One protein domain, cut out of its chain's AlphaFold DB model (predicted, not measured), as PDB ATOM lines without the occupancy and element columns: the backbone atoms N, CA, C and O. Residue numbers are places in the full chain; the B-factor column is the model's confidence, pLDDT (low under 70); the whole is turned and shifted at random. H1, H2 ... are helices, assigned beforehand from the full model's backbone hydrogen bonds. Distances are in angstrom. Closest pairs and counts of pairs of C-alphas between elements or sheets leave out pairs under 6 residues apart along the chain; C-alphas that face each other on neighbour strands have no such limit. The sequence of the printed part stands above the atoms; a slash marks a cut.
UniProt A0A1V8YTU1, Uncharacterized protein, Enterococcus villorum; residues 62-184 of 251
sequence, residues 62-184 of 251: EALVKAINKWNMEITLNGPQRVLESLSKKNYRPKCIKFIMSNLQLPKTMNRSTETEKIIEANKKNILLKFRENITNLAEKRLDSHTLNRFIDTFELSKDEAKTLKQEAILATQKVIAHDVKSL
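Overview. This is residues 62 to 184 of the 251 residues of an uncharacterized protein of Enterococcus villorum (UniProt A0A1V8YTU1). Two small helical lobes follow one another along a long axis, joined by the long helix H4. In the first lobe H2 and H3 pack on residues 112 to 123 of H4, and H1 packs on H2, away from H4; in the second H5 and H6 pack on the long helix H7, whose residues 178 to 184 stick out at the end. The printed part has 123 residues with seven named helices, H1 to H7 in order along the chain, and no named strand: the class is all helix. It is loose, with a radius of gyration of the C-alphas of 18.5 A, and a rod in outline, spanning 63 by 26 by 25 A.

Arrangement. Begin with H1, residues 62 to 78, which with its residues 71 to 75 alone touches H2, residues 80 to 87. Their closest C-alphas, of Ile 75 and Val 83, are 6.0 A apart, and the two form a helical hairpin at a steep tilt of 43 degrees. H3, residues 94 to 103, is close to H1 but not clearly touching, the closest C-alphas, of Ile 68 and Ile 100, being 6.1 A apart. Next look at H4, residues 112 to 133. Its residues 112 to 120 touch H3 in a helical hairpin at a steep tilt of 39 degrees, closest at the C-alphas of Pro 94 and Ile 120, 5.7 A. Its residues 119 to 123 touch H2, closest at the C-alphas of Leu 84 and Ile 119, 6.8 A, the same way at a shallow tilt of 34.6 degrees, only just short of steep. H5, residues 135 to 140, and H4 meet only through their link. H7, residues 159 to 184, touches H5 with residues 168 to 176 alone, closest at the C-alphas of Ala 139 and Thr 173, 4.2 A. H7 also forms a helical hairpin with H6, residues 145 to 153; the closest C-alphas, of Ile 152 and Ala 162, are 6.4 A apart. H4 and H7 are near each other, while H4 and H6 are apart. In all seven helices every O i to N i+4 pair is within hydrogen-bond range.

Along the chain. Find C-alpha 62 at (10.938, 35.155, -32.464), where H1 begins; it runs 23.9 A to C-alpha 78. H2 measures 10.3 A, H3 14.5 A, H5 8.7 A and H6 12.0 A. From C-alpha 112 at (-2.235, 20.848, -18.620), H4 runs 31.2 A. H7 runs 37.5 A, to C-alpha 184 at (-15.232, 17.418, -74.396).

Size, cuts and confidence. The two C-alphas farthest apart, of Lys 108 and Leu 184, are 64.8 A apart. The printed part has no cut and no long link. The mean pLDDT of the printed part is 88.1, and residue 62 alone is under 70.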
ATOM      1  N   GLU A  62      11.586  33.890 -32.773       69.06
ATOM      2  CA  GLU A  62      10.938  35.155 -32.464       69.06
ATOM      3  C   GLU A  62       9.433  35.097 -32.764       69.06
ATOM      4  O   GLU A  62       8.625  35.532 -31.946       69.06
ATOM      5  N   ALA A  63       9.035  34.505 -33.898       73.75
ATOM      6  CA  ALA A  63       7.626  34.331 -34.241       73.75
ATOM      7  C   ALA A  63       6.897  33.424 -33.234       73.75
ATOM      8  O   ALA A  63       5.769  33.726 -32.843       73.75
ATOM      9  N   LEU A  64       7.555  32.358 -32.771       76.56
ATOM     10  CA  LEU A  64       7.020  31.464 -31.745       76.56
ATOM     11  C   LEU A  64       6.843  32.176 -30.394       76.56
ATOM     12  O   LEU A  64       5.775  32.094 -29.788       76.56
ATOM     13  N   VAL A  65       7.851  32.925 -29.938       75.19
ATOM     14  CA  VAL A  65       7.781  33.697 -28.684       75.19
ATOM     15  C   VAL A  65       6.697  34.772 -28.765       75.19
ATOM     16  O   VAL A  65       5.889  34.898 -27.844       75.19
ATOM     17  N   LYS A  66       6.603  35.499 -29.886       78.19
ATOM     18  CA  LYS A  66       5.515  36.464 -30.125       78.19
ATOM     19  C   LYS A  66       4.143  35.796 -30.051       78.19
ATOM     20  O   LYS A  66       3.226  36.364 -29.461       78.19
ATOM     21  N   ALA A  67       3.998  34.590 -30.602       84.19
ATOM     22  CA  ALA A  67       2.751  33.837 -30.523       84.19
ATOM     23  C   ALA A  67       2.404  33.448 -29.076       84.19
ATOM     24  O   ALA A  67       1.263  33.638 -28.664       84.19
ATOM     25  N   ILE A  68       3.369  32.967 -28.288       85.00
ATOM     26  CA  ILE A  68       3.163  32.627 -26.869       85.00
ATOM     27  C   ILE A  68       2.769  33.865 -26.058       85.00
ATOM     28  O   ILE A  68       1.787  33.823 -25.318       85.00
ATOM     29  N   ASN A  69       3.479  34.980 -26.234       83.50
ATOM     30  CA  ASN A  69       3.169  36.232 -25.540       83.50
ATOM     31  C   ASN A  69       1.764  36.730 -25.884       83.50
ATOM     32  O   ASN A  69       1.018  37.131 -24.992       83.50
ATOM     33  N   LYS A  70       1.371  36.628 -27.158       91.06
ATOM     34  CA  LYS A  70       0.006  36.927 -27.590       91.06
ATOM     35  C   LYS A  70      -1.012  36.045 -26.871       91.06
ATOM     36  O   LYS A  70      -1.990  36.565 -26.353       91.06
ATOM     37  N   TRP A  71      -0.791  34.734 -26.802       90.69
ATOM     38  CA  TRP A  71      -1.713  33.842 -26.100       90.69
ATOM     39  C   TRP A  71      -1.803  34.127 -24.604       90.69
ATOM     40  O   TRP A  71      -2.899  34.095 -24.060       90.69
ATOM     41  N   ASN A  72      -0.691  34.453 -23.946       88.56
ATOM     42  CA  ASN A  72      -0.702  34.844 -22.535       88.56
ATOM     43  C   ASN A  72      -1.494  36.136 -22.305       88.56
ATOM     44  O   ASN A  72      -2.301  36.190 -21.382       88.56
ATOM     45  N   MET A  73      -1.340  37.131 -23.179       93.56
ATOM     46  CA  MET A  73      -2.149  38.351 -23.133       93.56
ATOM     47  C   MET A  73      -3.644  38.043 -23.315       93.56
ATOM     48  O   MET A  73      -4.480  38.538 -22.565       93.56
ATOM     49  N   GLU A  74      -3.988  37.176 -24.266       93.38
ATOM     50  CA  GLU A  74      -5.369  36.735 -24.481       93.38
ATOM     51  C   GLU A  74      -5.930  35.967 -23.274       93.38
ATOM     52  O   GLU A  74      -7.115  36.091 -22.978       93.38
ATOM     53  N   ILE A  75      -5.105  35.204 -22.544       93.06
ATOM     54  CA  ILE A  75      -5.542  34.505 -21.321       93.06
ATOM     55  C   ILE A  75      -5.958  35.530 -20.269       93.06
ATOM     56  O   ILE A  75      -6.990  35.347 -19.623       93.06
ATOM     57  N   THR A  76      -5.191  36.612 -20.123       92.19
ATOM     58  CA  THR A  76      -5.515  37.707 -19.204       92.19
ATOM     59  C   THR A  76      -6.820  38.408 -19.585       92.19
ATOM     60  O   THR A  76      -7.600  38.745 -18.701       92.19
ATOM     61  N   LEU A  77      -7.078  38.607 -20.881       94.31
ATOM     62  CA  LEU A  77      -8.250  39.349 -21.365       94.31
ATOM     63  C   LEU A  77      -9.534  38.508 -21.410       94.31
ATOM     64  O   LEU A  77     -10.604  38.983 -21.041       94.31
ATOM     65  N   ASN A  78      -9.437  37.267 -21.886       94.94
ATOM     66  CA  ASN A  78     -10.586  36.439 -22.262       94.94
ATOM     67  C   ASN A  78     -10.757  35.189 -21.387       94.94
ATOM     68  O   ASN A  78     -11.736  34.451 -21.539       94.94
ATOM     69  N   GLY A  79      -9.818  34.945 -20.474       93.88
ATOM     70  CA  GLY A  79      -9.768  33.750 -19.646       93.88
ATOM     71  C   GLY A  79      -9.200  32.530 -20.385       93.88
ATOM     72  O   GLY A  79      -9.265  32.429 -21.615       93.88
ATOM     73  N   PRO A  80      -8.659  31.548 -19.640       93.38
ATOM     74  CA  PRO A  80      -7.942  30.417 -20.220       93.38
ATOM     75  C   PRO A  80      -8.831  29.565 -21.132       93.38
ATOM     76  O   PRO A  80      -8.413  29.222 -22.232       93.38
ATOM     77  N   GLN A  81     -10.080  29.289 -20.745       93.44
ATOM     78  CA  GLN A  81     -10.968  28.394 -21.499       93.44
ATOM     79  C   GLN A  81     -11.202  28.863 -22.947       93.44
ATOM     80  O   GLN A  81     -11.056  28.080 -23.885       93.44
ATOM     81  N   ARG A  82     -11.506  30.158 -23.140       93.06
ATOM     82  CA  ARG A  82     -11.730  30.748 -24.475       93.06
ATOM     83  C   ARG A  82     -10.464  30.745 -25.325       93.06
ATOM     84  O   ARG A  82     -10.523  30.550 -26.541       93.06
ATOM     85  N   VAL A  83      -9.312  30.950 -24.689       94.06
ATOM     86  CA  VAL A  83      -8.021  30.902 -25.374       94.06
ATOM     87  C   VAL A  83      -7.695  29.496 -25.845       94.06
ATOM     88  O   VAL A  83      -7.306  29.333 -27.000       94.06
ATOM     89  N   LEU A  84      -7.898  28.482 -25.006       94.12
ATOM     90  CA  LEU A  84      -7.665  27.089 -25.386       94.12
ATOM     91  C   LEU A  84      -8.583  26.660 -26.543       94.12
ATOM     92  O   LEU A  84      -8.122  26.031 -27.498       94.12
ATOM     93  N   GLU A  85      -9.848  27.086 -26.529       93.31
ATOM     94  CA  GLU A  85     -10.761  26.870 -27.655       93.31
ATOM     95  C   GLU A  85     -10.251  27.555 -28.935       93.31
ATOM     96  O   GLU A  85     -10.233  26.957 -30.012       93.31
ATOM     97  N   SER A  86      -9.772  28.795 -28.826       93.31
ATOM     98  CA  SER A  86      -9.212  29.545 -29.957       93.31
ATOM     99  C   SER A  86      -7.924  28.921 -30.497       93.31
ATOM    100  O   SER A  86      -7.714  28.908 -31.713       93.31
ATOM    101  N   LEU A  87      -7.076  28.383 -29.619       91.19
ATOM    102  CA  LEU A  87      -5.842  27.687 -29.976       91.19
ATOM    103  C   LEU A  87      -6.144  26.433 -30.807       91.19
ATOM    104  O   LEU A  87      -5.473  26.195 -31.810       91.19
ATOM    105  N   SER A  88      -7.214  25.705 -30.467       91.94
ATOM    106  CA  SER A  88      -7.656  24.518 -31.218       91.94
ATOM    107  C   SER A  88      -8.085  24.804 -32.666       91.94
ATOM    108  O   SER A  88      -8.266  23.883 -33.454       91.94
ATOM    109  N   LYS A  89      -8.261  26.071 -33.059       90.19
ATOM    110  CA  LYS A  89      -8.715  26.458 -34.410       90.19
ATOM    111  C   LYS A  89      -7.569  26.885 -35.337       90.19
ATOM    112  O   LYS A  89      -7.823  27.250 -36.490       90.19
ATOM    113  N   LYS A  90      -6.322  26.885 -34.847       86.19
ATOM    114  CA  LYS A  90      -5.155  27.464 -35.539       86.19
ATOM    115  C   LYS A  90      -4.427  26.535 -36.499       86.19
ATOM    116  O   LYS A  90      -3.534  27.013 -37.187       86.19
ATOM    117  N   ASN A  91      -4.835  25.271 -36.596       83.88
ATOM    118  CA  ASN A  91      -4.217  24.266 -37.460       83.88
ATOM    119  C   ASN A  91      -2.716  24.064 -37.176       83.88
ATOM    120  O   ASN A  91      -1.978  23.665 -38.070       83.88
ATOM    121  N   TYR A  92      -2.256  24.348 -35.954       84.12
ATOM    122  CA  TYR A  92      -0.874  24.069 -35.572       84.12
ATOM    123  C   TYR A  92      -0.649  22.562 -35.497       84.12
ATOM    124  O   TYR A  92      -1.564  21.815 -35.132       84.12
ATOM    125  N   ARG A  93       0.574  22.107 -35.769       81.75
ATOM    126  CA  ARG A  93       0.920  20.699 -35.560       81.75
ATOM    127  C   ARG A  93       0.881  20.340 -34.069       81.75
ATOM    128  O   ARG A  93       1.171  21.198 -33.223       81.75
ATOM    129  N   PRO A  94       0.585  19.075 -33.717       83.88
ATOM    130  CA  PRO A  94       0.506  18.618 -32.329       83.88
ATOM    131  C   PRO A  94       1.719  19.005 -31.477       83.88
ATOM    132  O   PRO A  94       1.560  19.483 -30.355       83.88
ATOM    133  N   LYS A  95       2.938  18.878 -32.019       77.75
ATOM    134  CA  LYS A  95       4.173  19.260 -31.313       77.75
ATOM    135  C   LYS A  95       4.216  20.752 -30.963       77.75
ATOM    136  O   LYS A  95       4.572  21.108 -29.840       77.75
ATOM    137  N   CYS A  96       3.799  21.625 -31.880       80.12
ATOM    138  CA  CYS A  96       3.726  23.065 -31.631       80.12
ATOM    139  C   CYS A  96       2.653  23.409 -30.593       80.12
ATOM    140  O   CYS A  96       2.891  24.263 -29.740       80.12
ATOM    141  N   ILE A  97       1.512  22.710 -30.601       86.75
ATOM    142  CA  ILE A  97       0.489  22.850 -29.555       86.75
ATOM    143  C   ILE A  97       1.065  22.459 -28.193       86.75
ATOM    144  O   ILE A  97       0.930  23.239 -27.256       86.75
ATOM    145  N   LYS A  98       1.762  21.318 -28.083       85.00
ATOM    146  CA  LYS A  98       2.428  20.889 -26.837       85.00
ATOM    147  C   LYS A  98       3.406  21.952 -26.337       85.00
ATOM    148  O   LYS A  98       3.372  22.308 -25.164       85.00
ATOM    149  N   PHE A  99       4.223  22.512 -27.229       81.00
ATOM    150  CA  PHE A  99       5.175  23.561 -26.868       81.00
ATOM    151  C   PHE A  99       4.487  24.843 -26.382       81.00
ATOM    152  O   PHE A  99       4.837  25.358 -25.319       81.00
ATOM    153  N   ILE A 100       3.495  25.351 -27.124       84.50
ATOM    154  CA  ILE A 100       2.717  26.529 -26.715       84.50
ATOM    155  C   ILE A 100       2.079  26.252 -25.356       84.50
ATOM    156  O   ILE A 100       2.301  27.014 -24.420       84.50
ATOM    157  N   MET A 101       1.374  25.123 -25.223       86.75
ATOM    158  CA  MET A 101       0.699  24.720 -23.996       86.75
ATOM    159  C   MET A 101       1.638  24.649 -22.806       86.75
ATOM    160  O   MET A 101       1.217  25.064 -21.738       86.75
ATOM    161  N   SER A 102       2.888  24.205 -22.952       85.25
ATOM    162  CA  SER A 102       3.903  24.196 -21.881       85.25
ATOM    163  C   SER A 102       4.375  25.588 -21.447       85.25
ATOM    164  O   SER A 102       4.848  25.739 -20.325       85.25
ATOM    165  N   ASN A 103       4.183  26.616 -22.273       84.44
ATOM    166  CA  ASN A 103       4.641  27.984 -22.008       84.44
ATOM    167  C   ASN A 103       3.500  28.976 -21.699       84.44
ATOM    168  O   ASN A 103       3.755  30.154 -21.440       84.44
ATOM    169  N   LEU A 104       2.242  28.520 -21.695       86.88
ATOM    170  CA  LEU A 104       1.107  29.352 -21.290       86.88
ATOM    171  C   LEU A 104       1.036  29.537 -19.768       86.88
ATOM    172  O   LEU A 104       1.261  28.600 -18.990       86.88
ATOM    173  N   GLN A 105       0.644  30.738 -19.346       89.69
ATOM    174  CA  GLN A 105       0.367  31.117 -17.959       89.69
ATOM    175  C   GLN A 105      -1.048  30.672 -17.558       89.69
ATOM    176  O   GLN A 105      -1.956  31.474 -17.364       89.69
ATOM    177  N   LEU A 106      -1.246  29.355 -17.484       88.69
ATOM    178  CA  LEU A 106      -2.519  28.744 -17.091       88.69
ATOM    179  C   LEU A 106      -2.621  28.594 -15.561       88.69
ATOM    180  O   LEU A 106      -1.595  28.394 -14.903       88.69
ATOM    181  N   PRO A 107      -3.839  28.617 -14.982       90.69
ATOM    182  CA  PRO A 107      -4.045  28.349 -13.561       90.69
ATOM    183  C   PRO A 107      -3.483  26.987 -13.138       90.69
ATOM    184  O   PRO A 107      -3.640  25.997 -13.850       90.69
ATOM    185  N   LYS A 108      -2.895  26.908 -11.936       88.06
ATOM    186  CA  LYS A 108      -2.329  25.656 -11.388       88.06
ATOM    187  C   LYS A 108      -3.363  24.538 -11.213       88.06
ATOM    188  O   LYS A 108      -2.998  23.372 -11.189       88.06
ATOM    189  N   THR A 109      -4.639  24.894 -11.089       91.19
ATOM    190  CA  THR A 109      -5.763  23.955 -10.966       91.19
ATOM    191  C   THR A 109      -6.086  23.228 -12.273       91.19
ATOM    192  O   THR A 109      -6.809  22.236 -12.257       91.19
ATOM    193  N   MET A 110      -5.570  23.699 -13.412       91.19
ATOM    194  CA  MET A 110      -5.833  23.112 -14.719       91.19
ATOM    195  C   MET A 110      -4.866  21.962 -15.012       91.19
ATOM    196  O   MET A 110      -3.645  22.136 -15.001       91.19
ATOM    197  N   ASN A 111      -5.406  20.792 -15.361       92.38
ATOM    198  CA  ASN A 111      -4.591  19.677 -15.831       92.38
ATOM    199  C   ASN A 111      -4.093  19.953 -17.256       92.38
ATOM    200  O   ASN A 111      -4.778  19.692 -18.247       92.38
ATOM    201  N   ARG A 112      -2.867  20.473 -17.351       89.00
ATOM    202  CA  ARG A 112      -2.235  20.848 -18.620       89.00
ATOM    203  C   ARG A 112      -2.125  19.680 -19.598       89.00
ATOM    204  O   ARG A 112      -2.319  19.896 -20.790       89.00
ATOM    205  N   SER A 113      -1.834  18.471 -19.116       87.38
ATOM    206  CA  SER A 113      -1.703  17.284 -19.970       87.38
ATOM    207  C   SER A 113      -3.037  16.956 -20.643       87.38
ATOM    208  O   SER A 113      -3.128  16.907 -21.870       87.38
ATOM    209  N   THR A 114      -4.104  16.866 -19.846       92.19
ATOM    210  CA  THR A 114      -5.458  16.599 -20.340       92.19
ATOM    211  C   THR A 114      -5.950  17.678 -21.303       92.19
ATOM    212  O   THR A 114      -6.489  17.351 -22.358       92.19
ATOM    213  N   GLU A 115      -5.764  18.958 -20.978       93.44
ATOM    214  CA  GLU A 115      -6.192  20.053 -21.859       93.44
ATOM    215  C   GLU A 115      -5.394  20.098 -23.166       93.44
ATOM    216  O   GLU A 115      -5.956  20.366 -24.225       93.44
ATOM    217  N   THR A 116      -4.104  19.766 -23.126       90.38
ATOM    218  CA  THR A 116      -3.275  19.699 -24.336       90.38
ATOM    219  C   THR A 116      -3.796  18.641 -25.305       90.38
ATOM    220  O   THR A 116      -3.973  18.940 -26.485       90.38
ATOM    221  N   GLU A 117      -4.106  17.437 -24.822       92.75
ATOM    222  CA  GLU A 117      -4.638  16.371 -25.679       92.75
ATOM    223  C   GLU A 117      -6.038  16.714 -26.221       92.75
ATOM    224  O   GLU A 117      -6.309  16.510 -27.405       92.75
ATOM    225  N   LYS A 118      -6.903  17.356 -25.420       95.56
ATOM    226  CA  LYS A 118      -8.199  17.870 -25.910       95.56
ATOM    227  C   LYS A 118      -8.031  18.862 -27.064       95.56
ATOM    228  O   LYS A 118      -8.763  18.784 -28.050       95.56
ATOM    229  N   ILE A 119      -7.087  19.797 -26.946       95.12
ATOM    230  CA  ILE A 119      -6.824  20.807 -27.980       95.12
ATOM    231  C   ILE A 119      -6.271  20.154 -29.242       95.12
ATOM    232  O   ILE A 119      -6.687  20.533 -30.334       95.12
ATOM    233  N   ILE A 120      -5.370  19.177 -29.111       91.81
ATOM    234  CA  ILE A 120      -4.817  18.432 -30.249       91.81
ATOM    235  C   ILE A 120      -5.934  17.713 -31.007       91.81
ATOM    236  O   ILE A 120      -6.037  17.870 -32.224       91.81
ATOM    237  N   GLU A 121      -6.817  17.004 -30.302       93.75
ATOM    238  CA  GLU A 121      -7.948  16.304 -30.917       93.75
ATOM    239  C   GLU A 121      -8.946  17.264 -31.578       93.75
ATOM    240  O   GLU A 121      -9.390  17.036 -32.707       93.75
ATOM    241  N   ALA A 122      -9.278  18.381 -30.925       94.56
ATOM    242  CA  ALA A 122     -10.144  19.406 -31.509       94.56
ATOM    243  C   ALA A 122      -9.509  20.057 -32.753       94.56
ATOM    244  O   ALA A 122     -10.171  20.227 -33.778       94.56
ATOM    245  N   ASN A 123      -8.211  20.358 -32.701       92.31
ATOM    246  CA  ASN A 123      -7.452  20.910 -33.819       92.31
ATOM    247  C   ASN A 123      -7.390  19.952 -35.002       92.31
ATOM    248  O   ASN A 123      -7.632  20.357 -36.138       92.31
ATOM    249  N   LYS A 124      -7.157  18.671 -34.735       91.75
ATOM    250  CA  LYS A 124      -7.189  17.618 -35.745       91.75
ATOM    251  C   LYS A 124      -8.556  17.534 -36.426       91.75
ATOM    252  O   LYS A 124      -8.619  17.569 -37.651       91.75
ATOM    253  N   LYS A 125      -9.655  17.519 -35.664       92.19
ATOM    254  CA  LYS A 125     -11.019  17.554 -36.230       92.19
ATOM    255  C   LYS A 125     -11.233  18.771 -37.136       92.19
ATOM    256  O   LYS A 125     -11.770  18.617 -38.230       92.19
ATOM    257  N   ASN A 126     -10.763  19.948 -36.723       90.56
ATOM    258  CA  ASN A 126     -10.853  21.173 -37.522       90.56
ATOM    259  C   ASN A 126     -10.034  21.097 -38.820       90.56
ATOM    260  O   ASN A 126     -10.504  21.557 -39.860       90.56
ATOM    261  N   ILE A 127      -8.833  20.511 -38.785       89.00
ATOM    262  CA  ILE A 127      -8.007  20.281 -39.981       89.00
ATOM    263  C   ILE A 127      -8.740  19.362 -40.963       89.00
ATOM    264  O   ILE A 127      -8.858  19.701 -42.139       89.00
ATOM    265  N   LEU A 128      -9.275  18.236 -40.479       91.19
ATOM    266  CA  LEU A 128     -10.012  17.280 -41.312       91.19
ATOM    267  C   LEU A 128     -11.269  17.908 -41.928       91.19
ATOM    268  O   LEU A 128     -11.548  17.691 -43.106       91.19
ATOM    269  N   LEU A 129     -12.009  18.702 -41.152       91.62
ATOM    270  CA  LEU A 129     -13.185  19.423 -41.635       91.62
ATOM    271  C   LEU A 129     -12.808  20.399 -42.757       91.62
ATOM    272  O   LEU A 129     -13.339  20.293 -43.859       91.62
ATOM    273  N   LYS A 130     -11.825  21.276 -42.518       89.75
ATOM    274  CA  LYS A 130     -11.353  22.254 -43.514       89.75
ATOM    275  C   LYS A 130     -10.799  21.590 -44.773       89.75
ATOM    276  O   LYS A 130     -10.956  22.132 -45.865       89.75
ATOM    277  N   PHE A 131     -10.127  20.446 -44.637       91.50
ATOM    278  CA  PHE A 131      -9.651  19.676 -45.785       91.50
ATOM    279  C   PHE A 131     -10.828  19.226 -46.655       91.50
ATOM    280  O   PHE A 131     -10.816  19.452 -47.863       91.50
ATOM    281  N   ARG A 132     -11.860  18.644 -46.035       93.19
ATOM    282  CA  ARG A 132     -13.055  18.150 -46.733       93.19
ATOM    283  C   ARG A 132     -13.869  19.270 -47.367       93.19
ATOM    284  O   ARG A 132     -14.302  19.118 -48.502       93.19
ATOM    285  N   GLU A 133     -14.011  20.406 -46.691       93.44
ATOM    286  CA  GLU A 133     -14.653  21.602 -47.257       93.44
ATOM    287  C   GLU A 133     -13.929  22.106 -48.516       93.44
ATOM    288  O   GLU A 133     -14.564  22.573 -49.456       93.44
ATOM    289  N   ASN A 134     -12.601  21.966 -48.569       91.56
ATOM    290  CA  ASN A 134     -11.778  22.415 -49.694       91.56
ATOM    291  C   ASN A 134     -11.463  21.319 -50.720       91.56
ATOM    292  O   ASN A 134     -10.676  21.557 -51.640       91.56
ATOM    293  N   ILE A 135     -12.045  20.125 -50.588       93.19
ATOM    294  CA  ILE A 135     -11.638  18.970 -51.394       93.19
ATOM    295  C   ILE A 135     -11.917  19.166 -52.886       93.19
ATOM    296  O   ILE A 135     -11.117  18.745 -53.716       93.19
ATOM    297  N   THR A 136     -13.000  19.866 -53.232       91.75
ATOM    298  CA  THR A 136     -13.338  20.206 -54.621       91.75
ATOM    299  C   THR A 136     -12.300  21.153 -55.223       91.75
ATOM    300  O   THR A 136     -11.747  20.862 -56.278       91.75
ATOM    301  N   ASN A 137     -11.930  22.217 -54.499       91.44
ATOM    302  CA  ASN A 137     -10.883  23.153 -54.924       91.44
ATOM    303  C   ASN A 137      -9.523  22.454 -55.090       91.44
ATOM    304  O   ASN A 137      -8.710  22.829 -55.935       91.44
ATOM    305  N   LEU A 138      -9.238  21.451 -54.254       89.44
ATOM    306  CA  LEU A 138      -8.027  20.640 -54.363       89.44
ATOM    307  C   LEU A 138      -8.070  19.729 -55.599       89.44
ATOM    308  O   LEU A 138      -7.067  19.598 -56.298       89.44
ATOM    309  N   ALA A 139      -9.230  19.131 -55.875       89.75
ATOM    310  CA  ALA A 139      -9.467  18.257 -57.020       89.75
ATOM    311  C   ALA A 139      -9.313  18.991 -58.360       89.75
ATOM    312  O   ALA A 139      -8.685  18.468 -59.279       89.75
ATOM    313  N   GLU A 140      -9.806  20.228 -58.455       91.12
ATOM    314  CA  GLU A 140      -9.645  21.084 -59.640       91.12
ATOM    315  C   GLU A 140      -8.177  21.382 -59.967       91.12
ATOM    316  O   GLU A 140      -7.809  21.497 -61.135       91.12
ATOM    317  N   LYS A 141      -7.305  21.433 -58.951       90.75
ATOM    318  CA  LYS A 141      -5.856  21.623 -59.135       90.75
ATOM    319  C   LYS A 141      -5.135  20.385 -59.665       90.75
ATOM    320  O   LYS A 141      -3.974  20.504 -60.043       90.75
ATOM    321  N   ARG A 142      -5.789  19.214 -59.669       86.44
ATOM    322  CA  ARG A 142      -5.263  17.944 -60.204       86.44
ATOM    323  C   ARG A 142      -3.842  17.632 -59.718       86.44
ATOM    324  O   ARG A 142      -2.961  17.303 -60.510       86.44
ATOM    325  N   LEU A 143      -3.622  17.777 -58.411       82.25
ATOM    326  CA  LEU A 143      -2.314  17.541 -57.805       82.25
ATOM    327  C   LEU A 143      -1.825  16.123 -58.108       82.25
ATOM    328  O   LEU A 143      -2.581  15.156 -57.997       82.25
ATOM    329  N   ASP A 144      -0.542  15.995 -58.434       85.62
ATOM    330  CA  ASP A 144       0.085  14.689 -58.554       85.62
ATOM    331  C   ASP A 144       0.144  13.982 -57.186       85.62
ATOM    332  O   ASP A 144       0.057  14.598 -56.117       85.62
ATOM    333  N   SER A 145       0.310  12.657 -57.216       81.75
ATOM    334  CA  SER A 145       0.309  11.831 -56.005       81.75
ATOM    335  C   SER A 145       1.382  12.255 -54.999       81.75
ATOM    336  O   SER A 145       1.133  12.234 -53.792       81.75
ATOM    337  N   HIS A 146       2.563  12.668 -55.463       83.12
ATOM    338  CA  HIS A 146       3.653  13.068 -54.582       83.12
ATOM    339  C   HIS A 146       3.328  14.379 -53.859       83.12
ATOM    340  O   HIS A 146       3.496  14.466 -52.640       83.12
ATOM    341  N   THR A 147       2.795  15.366 -54.578       82.25
ATOM    342  CA  THR A 147       2.359  16.644 -54.000       82.25
ATOM    343  C   THR A 147       1.199  16.458 -53.020       82.25
ATOM    344  O   THR A 147       1.234  17.016 -51.922       82.25
ATOM    345  N   LEU A 148       0.208  15.625 -53.358       82.94
ATOM    346  CA  LEU A 148      -0.910  15.306 -52.463       82.94
ATOM    347  C   LEU A 148      -0.437  14.606 -51.182       82.94
ATOM    348  O   LEU A 148      -0.877  14.957 -50.087       82.94
ATOM    349  N   ASN A 149       0.480  13.643 -51.310       81.50
ATOM    350  CA  ASN A 149       1.078  12.960 -50.165       81.50
ATOM    351  C   ASN A 149       1.794  13.955 -49.258       81.50
ATOM    352  O   ASN A 149       1.474  14.028 -48.076       81.50
ATOM    353  N   ARG A 150       2.677  14.782 -49.825       81.50
ATOM    354  CA  ARG A 150       3.420  15.787 -49.063       81.50
ATOM    355  C   ARG A 150       2.489  16.754 -48.339       81.50
ATOM    356  O   ARG A 150       2.754  17.089 -47.195       81.50
ATOM    357  N   PHE A 151       1.407  17.185 -48.988       82.44
ATOM    358  CA  PHE A 151       0.410  18.062 -48.378       82.44
ATOM    359  C   PHE A 151      -0.285  17.394 -47.183       82.44
ATOM    360  O   PHE A 151      -0.346  17.985 -46.110       82.44
ATOM    361  N   ILE A 152      -0.757  16.156 -47.337       86.62
ATOM    362  CA  ILE A 152      -1.450  15.423 -46.266       86.62
ATOM    363  C   ILE A 152      -0.509  15.084 -45.106       86.62
ATOM    364  O   ILE A 152      -0.917  15.153 -43.948       86.62
ATOM    365  N   ASP A 153       0.754  14.772 -45.394       82.88
ATOM    366  CA  ASP A 153       1.749  14.438 -44.374       82.88
ATOM    367  C   ASP A 153       2.028  15.633 -43.435       82.88
ATOM    368  O   ASP A 153       2.402  15.430 -42.279       82.88
ATOM    369  N   THR A 154       1.763  16.877 -43.868       78.19
ATOM    370  CA  THR A 154       1.886  18.069 -43.001       78.19
ATOM    371  C   THR A 154       0.934  18.065 -41.804       78.19
ATOM    372  O   THR A 154       1.192  18.748 -40.814       78.19
ATOM    373  N   PHE A 155      -0.153  17.292 -41.868       82.19
ATOM    374  CA  PHE A 155      -1.159  17.223 -40.812       82.19
ATOM    375  C   PHE A 155      -0.790  16.264 -39.670       82.19
ATOM    376  O   PHE A 155      -1.534  16.199 -38.693       82.19
ATOM    377  N   GLU A 156       0.321  15.521 -39.780       81.69
ATOM    378  CA  GLU A 156       0.777  14.540 -38.775       81.69
ATOM    379  C   GLU A 156      -0.328  13.538 -38.357       81.69
ATOM    380  O   GLU A 156      -0.455  13.161 -37.192       81.69
ATOM    381  N   LEU A 157      -1.162  13.120 -39.316       84.75
ATOM    382  CA  LEU A 157      -2.275  12.192 -39.091       84.75
ATOM    383  C   LEU A 157      -1.795  10.745 -38.924       84.75
ATOM    384  O   LEU A 157      -0.702  10.373 -39.360       84.75
ATOM    385  N   SER A 158      -2.651   9.889 -38.354       88.44
ATOM    386  CA  SER A 158      -2.399   8.444 -38.377       88.44
ATOM    387  C   SER A 158      -2.388   7.910 -39.816       88.44
ATOM    388  O   SER A 158      -2.961   8.508 -40.733       88.44
ATOM    389  N   LYS A 159      -1.755   6.749 -40.023       88.31
ATOM    390  CA  LYS A 159      -1.663   6.121 -41.352       88.31
ATOM    391  C   LYS A 159      -3.039   5.902 -41.989       88.31
ATOM    392  O   LYS A 159      -3.194   6.157 -43.182       88.31
ATOM    393  N   ASP A 160      -4.021   5.475 -41.202       91.88
ATOM    394  CA  ASP A 160      -5.370   5.181 -41.690       91.88
ATOM    395  C   ASP A 160      -6.138   6.456 -42.056       91.88
ATOM    396  O   ASP A 160      -6.801   6.516 -43.095       91.88
ATOM    397  N   GLU A 161      -5.993   7.515 -41.262       90.31
ATOM    398  CA  GLU A 161      -6.601   8.818 -41.549       90.31
ATOM    399  C   GLU A 161      -5.995   9.455 -42.797       90.31
ATOM    400  O   GLU A 161      -6.724   9.896 -43.686       90.31
ATOM    401  N   ALA A 162      -4.665   9.443 -42.912       90.12
ATOM    402  CA  ALA A 162      -3.971   9.933 -44.094       90.12
ATOM    403  C   ALA A 162      -4.379   9.144 -45.347       90.12
ATOM    404  O   ALA A 162      -4.625   9.737 -46.397       90.12
ATOM    405  N   LYS A 163      -4.499   7.813 -45.246       91.75
ATOM    406  CA  LYS A 163      -4.984   6.955 -46.339       91.75
ATOM    407  C   LYS A 163      -6.412   7.319 -46.748       91.75
ATOM    408  O   LYS A 163      -6.688   7.423 -47.942       91.75
ATOM    409  N   THR A 164      -7.286   7.554 -45.774       93.81
ATOM    410  CA  THR A 164      -8.680   7.949 -46.013       93.81
ATOM    411  C   THR A 164      -8.750   9.281 -46.761       93.81
ATOM    412  O   THR A 164      -9.380   9.351 -47.813       93.81
ATOM    413  N   LEU A 165      -8.026  10.311 -46.307       92.81
ATOM    414  CA  LEU A 165      -7.990  11.610 -46.994       92.81
ATOM    415  C   LEU A 165      -7.432  11.518 -48.417       92.81
ATOM    416  O   LEU A 165      -7.952  12.164 -49.328       92.81
ATOM    417  N   LYS A 166      -6.389  10.702 -48.627       91.94
ATOM    418  CA  LYS A 166      -5.826  10.450 -49.963       91.94
ATOM    419  C   LYS A 166      -6.892   9.873 -50.890       91.94
ATOM    420  O   LYS A 166      -7.052  10.352 -52.008       91.94
ATOM    421  N   GLN A 167      -7.642   8.882 -50.417       93.00
ATOM    422  CA  GLN A 167      -8.710   8.262 -51.194       93.00
ATOM    423  C   GLN A 167      -9.854   9.243 -51.490       93.00
ATOM    424  O   GLN A 167     -10.296   9.315 -52.635       93.00
ATOM    425  N   GLU A 168     -10.288  10.033 -50.503       94.00
ATOM    426  CA  GLU A 168     -11.304  11.077 -50.695       94.00
ATOM    427  C   GLU A 168     -10.869  12.079 -51.790       94.00
ATOM    428  O   GLU A 168     -11.638  12.365 -52.710       94.00
ATOM    429  N   ALA A 169      -9.619  12.558 -51.749       92.38
ATOM    430  CA  ALA A 169      -9.097  13.530 -52.715       92.38
ATOM    431  C   ALA A 169      -8.930  12.945 -54.128       92.38
ATOM    432  O   ALA A 169      -9.241  13.612 -55.121       92.38
ATOM    433  N   ILE A 170      -8.488  11.688 -54.236       89.38
ATOM    434  CA  ILE A 170      -8.386  10.977 -55.519       89.38
ATOM    435  C   ILE A 170      -9.772  10.825 -56.151       89.38
ATOM    436  O   ILE A 170      -9.944  11.153 -57.324       89.38
ATOM    437  N   LEU A 171     -10.770  10.388 -55.378       93.50
ATOM    438  CA  LEU A 171     -12.143  10.234 -55.867       93.50
ATOM    439  C   LEU A 171     -12.739  11.573 -56.322       93.50
ATOM    440  O   LEU A 171     -13.406  11.629 -57.354       93.50
ATOM    441  N   ALA A 172     -12.490  12.658 -55.583       92.69
ATOM    442  CA  ALA A 172     -12.918  13.996 -55.986       92.69
ATOM    443  C   ALA A 172     -12.260  14.427 -57.312       92.69
ATOM    444  O   ALA A 172     -12.948  14.888 -58.221       92.69
ATOM    445  N   THR A 173     -10.954  14.191 -57.465       90.31
ATOM    446  CA  THR A 173     -10.204  14.501 -58.698       90.31
ATOM    447  C   THR A 173     -10.716  13.696 -59.892       90.31
ATOM    448  O   THR A 173     -10.928  14.247 -60.970       90.31
ATOM    449  N   GLN A 174     -10.994  12.403 -59.700       90.81
ATOM    450  CA  GLN A 174     -11.580  11.547 -60.736       90.81
ATOM    451  C   GLN A 174     -12.944  12.061 -61.207       90.81
ATOM    452  O   GLN A 174     -13.221  12.023 -62.405       90.81
ATOM    453  N   LYS A 175     -13.784  12.579 -60.299       91.75
ATOM    454  CA  LYS A 175     -15.079  13.178 -60.662       91.75
ATOM    455  C   LYS A 175     -14.919  14.431 -61.520       91.75
ATOM    456  O   LYS A 175     -15.641  14.562 -62.504       91.75
ATOM    457  N   VAL A 176     -13.973  15.313 -61.182       90.56
ATOM    458  CA  VAL A 176     -13.666  16.513 -61.984       90.56
ATOM    459  C   VAL A 176     -13.195  16.112 -63.382       90.56
ATOM    460  O   VAL A 176     -13.747  16.572 -64.376       90.56
ATOM    461  N   ILE A 177     -12.253  15.170 -63.476       86.44
ATOM    462  CA  ILE A 177     -11.761  14.672 -64.768       86.44
ATOM    463  C   ILE A 177     -12.899  14.052 -65.589       86.44
ATOM    464  O   ILE A 177     -13.020  14.338 -66.774       86.44
ATOM    465  N   ALA A 178     -13.752  13.225 -64.979       87.25
ATOM    466  CA  ALA A 178     -14.877  12.600 -65.673       87.25
ATOM    467  C   ALA A 178     -15.886  13.633 -66.200       87.25
ATOM    468  O   ALA A 178     -16.410  13.471 -67.304       87.25
ATOM    469  N   HIS A 179     -16.144  14.694 -65.433       87.06
ATOM    470  CA  HIS A 179     -16.977  15.810 -65.870       87.06
ATOM    471  C   HIS A 179     -16.378  16.512 -67.099       87.06
ATOM    472  O   HIS A 179     -17.084  16.717 -68.086       87.06
ATOM    473  N   ASP A 180     -15.077  16.799 -67.076       83.44
ATOM    474  CA  ASP A 180     -14.386  17.486 -68.174       83.44
ATOM    475  C   ASP A 180     -14.270  16.614 -69.431       83.44
ATOM    476  O   ASP A 180     -14.425  17.087 -70.552       83.44
ATOM    477  N   VAL A 181     -14.060  15.308 -69.269       81.25
ATOM    478  CA  VAL A 181     -14.093  14.368 -70.399       81.25
ATOM    479  C   VAL A 181     -15.484  14.351 -71.033       81.25
ATOM    480  O   VAL A 181     -15.593  14.381 -72.256       81.25
ATOM    481  N   LYS A 182     -16.550  14.360 -70.223       81.06
ATOM    482  CA  LYS A 182     -17.932  14.373 -70.718       81.06
ATOM    483  C   LYS A 182     -18.284  15.666 -71.460       81.06
ATOM    484  O   LYS A 182     -19.073  15.612 -72.400       81.06
ATOM    485  N   SER A 183     -17.731  16.810 -71.053       75.81
ATOM    486  CA  SER A 183     -17.952  18.089 -71.744       75.81
ATOM    487  C   SER A 183     -17.173  18.197 -73.060       75.81
ATOM    488  O   SER A 183     -17.612  18.900 -73.966       75.81
ATOM    489  N   LEU A 184     -16.054  17.478 -73.184       70.69
ATOM    490  CA  LEU A 184     -15.232  17.418 -74.396       70.69
ATOM    491  C   LEU A 184     -15.677  16.339 -75.388       70.69
ATOM    492  O   LEU A 184     -15.378  16.447 -76.577       70.69
TER     493      LEU A 184